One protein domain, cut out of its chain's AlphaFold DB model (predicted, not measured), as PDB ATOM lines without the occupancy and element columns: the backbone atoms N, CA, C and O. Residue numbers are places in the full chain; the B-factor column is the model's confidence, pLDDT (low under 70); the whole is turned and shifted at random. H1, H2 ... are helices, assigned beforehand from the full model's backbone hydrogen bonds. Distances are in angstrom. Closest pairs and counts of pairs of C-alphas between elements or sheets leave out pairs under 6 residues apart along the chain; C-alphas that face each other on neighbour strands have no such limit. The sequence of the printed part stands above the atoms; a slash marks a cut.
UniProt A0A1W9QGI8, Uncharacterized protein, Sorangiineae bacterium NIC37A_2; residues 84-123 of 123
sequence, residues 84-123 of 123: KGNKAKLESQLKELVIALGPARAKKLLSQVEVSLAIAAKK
ATOM      1  N   LYS A  84      -5.392  -9.036  16.864       66.81
ATOM      2  CA  LYS A  84      -6.190  -7.822  16.711       66.81
ATOM      3  C   LYS A  84      -7.465  -8.010  17.525       66.81
ATOM      4  O   LYS A  84      -8.394  -8.679  17.087       66.81
ATOM      5  N   GLY A  85      -7.479  -7.468  18.736       74.31
ATOM      6  CA  GLY A  85      -8.603  -7.586  19.656       74.31
ATOM      7  C   GLY A  85      -8.596  -6.474  20.695       74.31
ATOM      8  O   GLY A  85      -7.570  -5.839  20.930       74.31
ATOM      9  N   ASN A  86      -9.755  -6.229  21.308       86.94
ATOM     10  CA  ASN A  86      -9.845  -5.313  22.439       86.94
ATOM     11  C   ASN A  86      -9.040  -5.890  23.615       86.94
ATOM     12  O   ASN A  86      -9.298  -7.020  24.032       86.94
ATOM     13  N   LYS A  87      -8.090  -5.114  24.154       85.94
ATOM     14  CA  LYS A  87      -7.191  -5.540  25.239       85.94
ATOM     15  C   LYS A  87      -7.963  -6.059  26.453       85.94
ATOM     16  O   LYS A  87      -7.665  -7.145  26.932       85.94
ATOM     17  N   ALA A  88      -9.037  -5.368  26.840       89.06
ATOM     18  CA  ALA A  88      -9.881  -5.770  27.965       89.06
ATOM     19  C   ALA A  88     -10.503  -7.166  27.774       89.06
ATOM     20  O   ALA A  88     -10.577  -7.959  28.707       89.06
ATOM     21  N   LYS A  89     -10.905  -7.507  26.542       92.81
ATOM     22  CA  LYS A  89     -11.467  -8.827  26.231       92.81
ATOM     23  C   LYS A  89     -10.397  -9.920  26.273       92.81
ATOM     24  O   LYS A  89     -10.670 -11.008  26.770       92.81
ATOM     25  N   LEU A  90      -9.193  -9.625  25.782       91.69
ATOM     26  CA  LEU A  90      -8.062 -10.557  25.822       91.69
ATOM     27  C   LEU A  90      -7.617 -10.842  27.263       91.69
ATOM     28  O   LEU A  90      -7.309 -11.983  27.590       91.69
ATOM     29  N   GLU A  91      -7.636  -9.832  28.133       90.62
ATOM     30  CA  GLU A  91      -7.340  -9.996  29.558       90.62
ATOM     31  C   GLU A  91      -8.375 -10.869  30.269       90.62
ATOM     32  O   GLU A  91      -7.997 -11.752  31.037       90.62
ATOM     33  N   SER A  92      -9.670 -10.681  29.994       94.88
ATOM     34  CA  SER A  92     -10.717 -11.545  30.553       94.88
ATOM     35  C   SER A  92     -10.570 -12.997  30.090       94.88
ATOM     36  O   SER A  92     -10.611 -13.905  30.915       94.88
ATOM     37  N   GLN A  93     -10.294 -13.221  28.801       93.19
ATOM     38  CA  GLN A  93     -10.038 -14.564  28.264       93.19
ATOM     39  C   GLN A  93      -8.798 -15.207  28.893       93.19
ATOM     40  O   GLN A  93      -8.798 -16.398  29.199       93.19
ATOM     41  N   LEU A  94      -7.741 -14.423  29.121       92.69
ATOM     42  CA  LEU A  94      -6.555 -14.911  29.814       92.69
ATOM     43  C   LEU A  94      -6.889 -15.311  31.256       92.69
ATOM     44  O   LEU A  94      -6.464 -16.376  31.691       92.69
ATOM     45  N   LYS A  95      -7.670 -14.504  31.985       94.75
ATOM     46  CA  LYS A  95      -8.094 -14.820  33.360       94.75
ATOM     47  C   LYS A  95      -8.889 -16.125  33.418       94.75
ATOM     48  O   LYS A  95      -8.563 -16.982  34.234       94.75
ATOM     49  N   GLU A  96      -9.859 -16.312  32.526       95.62
ATOM     50  CA  GLU A  96     -10.634 -17.558  32.425       95.62
ATOM     51  C   GLU A  96      -9.734 -18.772  32.156       95.62
ATOM     52  O   GLU A  96      -9.841 -19.795  32.832       95.62
ATOM     53  N   LEU A  97      -8.784 -18.647  31.225       94.00
ATOM     54  CA  LEU A  97      -7.842 -19.720  30.902       94.00
ATOM     55  C   LEU A  97      -6.883 -20.032  32.053       94.00
ATOM     56  O   LEU A  97      -6.558 -21.196  32.274       94.00
ATOM     57  N   VAL A  98      -6.430 -19.021  32.797       95.81
ATOM     58  CA  VAL A  98      -5.574 -19.209  33.978       95.81
ATOM     59  C   VAL A  98      -6.330 -19.941  35.083       95.81
ATOM     60  O   VAL A  98      -5.748 -20.803  35.738       95.81
ATOM     61  N   ILE A  99      -7.617 -19.639  35.267       96.12
ATOM     62  CA  ILE A  99      -8.476 -20.353  36.217       96.12
ATOM     63  C   ILE A  99      -8.665 -21.809  35.764       96.12
ATOM     64  O   ILE A  99      -8.498 -22.718  36.571       96.12
ATOM     65  N   ALA A 100      -8.927 -22.047  34.474       94.19
ATOM     66  CA  ALA A 100      -9.175 -23.386  33.934       94.19
ATOM     67  C   ALA A 100      -7.927 -24.294  33.894       94.19
ATOM     68  O   ALA A 100      -8.009 -25.479  34.202       94.19
ATOM     69  N   LEU A 101      -6.763 -23.759  33.505       93.38
ATOM     70  CA  LEU A 101      -5.494 -24.504  33.411       93.38
ATOM     71  C   LEU A 101      -4.731 -24.558  34.741       93.38
ATOM     72  O   LEU A 101      -3.805 -25.359  34.896       93.38
ATOM     73  N   GLY A 102      -5.075 -23.669  35.670       95.00
ATOM     74  CA  GLY A 102      -4.361 -23.435  36.914       95.00
ATOM     75  C   GLY A 102      -3.134 -22.516  36.762       95.00
ATOM     76  O   GLY A 102      -2.451 -22.497  35.725       95.00
ATOM     77  N   PRO A 103      -2.773 -21.774  37.828       92.44
ATOM     78  CA  PRO A 103      -1.734 -20.742  37.775       92.44
ATOM     79  C   PRO A 103      -0.330 -21.305  37.518       92.44
ATOM     80  O   PRO A 103       0.480 -20.665  36.847       92.44
ATOM     81  N   ALA A 104      -0.030 -22.513  38.003       91.56
ATOM     82  CA  ALA A 104       1.272 -23.149  37.795       91.56
ATOM     83  C   ALA A 104       1.531 -23.459  36.311       91.56
ATOM     84  O   ALA A 104       2.617 -23.190  35.789       91.56
ATOM     85  N   ARG A 105       0.517 -23.976  35.601       91.75
ATOM     86  CA  ARG A 105       0.628 -24.276  34.170       91.75
ATOM     87  C   ARG A 105       0.692 -23.000  33.338       91.75
ATOM     88  O   ARG A 105       1.505 -22.934  32.417       91.75
ATOM     89  N   ALA A 106      -0.099 -21.986  33.689       94.06
ATOM     90  CA  ALA A 106      -0.079 -20.691  33.018       94.06
ATOM     91  C   ALA A 106       1.300 -20.011  33.094       94.06
ATOM     92  O   ALA A 106       1.825 -19.584  32.068       94.06
ATOM     93  N   LYS A 107       1.942 -19.996  34.272       94.38
ATOM     94  CA  LYS A 107       3.303 -19.451  34.445       94.38
ATOM     95  C   LYS A 107       4.337 -20.160  33.567       94.38
ATOM     96  O   LYS A 107       5.158 -19.508  32.931       94.38
ATOM     97  N   LYS A 108       4.268 -21.492  33.478       94.69
ATOM     98  CA  LYS A 108       5.164 -22.271  32.609       94.69
ATOM     99  C   LYS A 108       4.986 -21.901  31.135       94.69
ATOM    100  O   LYS A 108       5.976 -21.734  30.429       94.69
ATOM    101  N   LEU A 109       3.749 -21.731  30.671       92.62
ATOM    102  CA  LEU A 109       3.487 -21.304  29.295       92.62
ATOM    103  C   LEU A 109       4.001 -19.882  29.031       92.62
ATOM    104  O   LEU A 109       4.624 -19.654  27.998       92.62
ATOM    105  N   LEU A 110       3.829 -18.955  29.978       93.62
ATOM    106  CA  LEU A 110       4.377 -17.599  29.866       93.62
ATOM    107  C   LEU A 110       5.908 -17.607  29.751       93.62
ATOM    108  O   LEU A 110       6.432 -16.999  28.824       93.62
ATOM    109  N   SER A 111       6.615 -18.389  30.575       93.56
ATOM    110  CA  SER A 111       8.081 -18.503  30.463       93.56
ATOM    111  C   SER A 111       8.546 -19.035  29.099       93.56
ATOM    112  O   SER A 111       9.565 -18.604  28.567       93.56
ATOM    113  N   GLN A 112       7.784 -19.944  28.478       89.69
ATOM    114  CA  GLN A 112       8.102 -20.462  27.142       89.69
ATOM    115  C   GLN A 112       7.918 -19.391  26.061       89.69
ATOM    116  O   GLN A 112       8.707 -19.321  25.113       89.69
ATOM    117  N   VAL A 113       6.892 -18.550  26.207       91.19
ATOM    118  CA  VAL A 113       6.654 -17.411  25.316       91.19
ATOM    119  C   VAL A 113       7.762 -16.370  25.473       91.19
ATOM    120  O   VAL A 113       8.305 -15.930  24.464       91.19
ATOM    121  N   GLU A 114       8.156 -16.029  26.702       90.69
ATOM    122  CA  GLU A 114       9.255 -15.091  26.980       90.69
ATOM    123  C   GLU A 114      10.572 -15.539  26.334       90.69
ATOM    124  O   GLU A 114      11.210 -14.759  25.624       90.69
ATOM    125  N   VAL A 115      10.943 -16.816  26.487       91.94
ATOM    126  CA  VAL A 115      12.132 -17.389  25.832       91.94
ATOM    127  C   VAL A 115      12.015 -17.314  24.306       91.94
ATOM    128  O   VAL A 115      12.968 -16.925  23.629       91.94
ATOM    129  N   SER A 116      10.846 -17.637  23.750       82.06
ATOM    130  CA  SER A 116      10.613 -17.595  22.298       82.06
ATOM    131  C   SER A 116      10.723 -16.174  21.733       82.06
ATOM    132  O   SER A 116      11.302 -15.980  20.663       82.06
ATOM    133  N   LEU A 117      10.217 -15.173  22.459       84.06
ATOM    134  CA  LEU A 117      10.328 -13.759  22.092       84.06
ATOM    135  C   LEU A 117      11.771 -13.254  22.206       84.06
ATOM    136  O   LEU A 117      12.232 -12.542  21.318       84.06
ATOM    137  N   ALA A 118      12.510 -13.667  23.238       85.19
ATOM    138  CA  ALA A 118      13.922 -13.318  23.392       85.19
ATOM    139  C   ALA A 118      14.792 -13.884  22.253       85.19
ATOM    140  O   ALA A 118      15.698 -13.209  21.767       85.19
ATOM    141  N   ILE A 119      14.496 -15.104  21.790       83.88
ATOM    142  CA  ILE A 119      15.155 -15.708  20.622       83.88
ATOM    143  C   ILE A 119      14.788 -14.950  19.340       83.88
ATOM    144  O   ILE A 119      15.660 -14.694  18.512       83.88
ATOM    145  N   ALA A 120      13.519 -14.571  19.175       74.38
ATOM    146  CA  ALA A 120      13.059 -13.815  18.012       74.38
ATOM    147  C   ALA A 120      13.650 -12.395  17.945       74.38
ATOM    148  O   ALA A 120      13.880 -11.901  16.848       74.38
ATOM    149  N   ALA A 121      13.927 -11.758  19.087       71.12
ATOM    150  CA  ALA A 121      14.520 -10.420  19.161       71.12
ATOM    151  C   ALA A 121      16.039 -10.387  18.893       71.12
ATOM    152  O   ALA A 121      16.581  -9.327  18.597       71.12
ATOM    153  N   LYS A 122      16.734 -11.529  19.004       67.75
ATOM    154  CA  LYS A 122      18.174 -11.663  18.699       67.75
ATOM    155  C   LYS A 122      18.470 -11.996  17.230       67.75
ATOM    156  O   LYS A 122      19.635 -12.196  16.888       67.75
ATOM    157  N   LYS A 123      17.441 -12.122  16.394       52.22
ATOM    158  CA  LYS A 123      17.522 -12.552  14.995       52.22
ATOM    159  C   LYS A 123      17.314 -11.379  14.049       52.22
ATOM    160  O   LYS A 123      17.954 -11.405  12.978       52.22
TER     161      LYS A 123
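AT A GLANCE: This is residues 84 to 123 of the 123 residues of an uncharacterized protein of Sorangiineae bacterium NIC37A_2 (UniProt A0A1W9QGI8). Two helices, H2 and the shorter H1, meet near their ends as an open V, with the turn between H1's last residues and H2's first at the corner. The arms spread apart from there, and residues 84 to 93 and 108 to 123 stand free. The printed part has 40 residues with two named helices, H1 then H2, and no named strand: all helix. It is loose, with a radius of gyration of the C-alphas of 12.4 A, and flat, spanning 33 by 26 by 8 A.

IN THESE COORDINATES: Find C-alpha 103 at (-1.734, -20.742, 37.775); from there H2, residues 103 to 121, runs 26.8 A to C-alpha 121 at (14.520, -10.420, 19.161). H1, residues 87 to 101, begins at C-alpha 87 at (-7.191, -5.540, 25.239) and is 20.7 A long.

HOW THE PARTS SIT: Look at Val 98 and Ala 106: their C-alphas, the closest of H1 and H2, are 5.8 A apart. The helices are close but not clearly touching, with 1 pair of C-alphas within 8 A. They run opposite ways at a steep tilt of 53 degrees. In H1 and H2 every O i to N i+4 pair is within hydrogen-bond range.

THE WHOLE: The C-alphas of Ala 100 and Lys 123, the two farthest apart, are 34.5 A apart. The printed part has no cut, and the link at Gly 102 is tight. Mean pLDDT of the printed part is 88.0; residues 84, 122 and 123 are under 70.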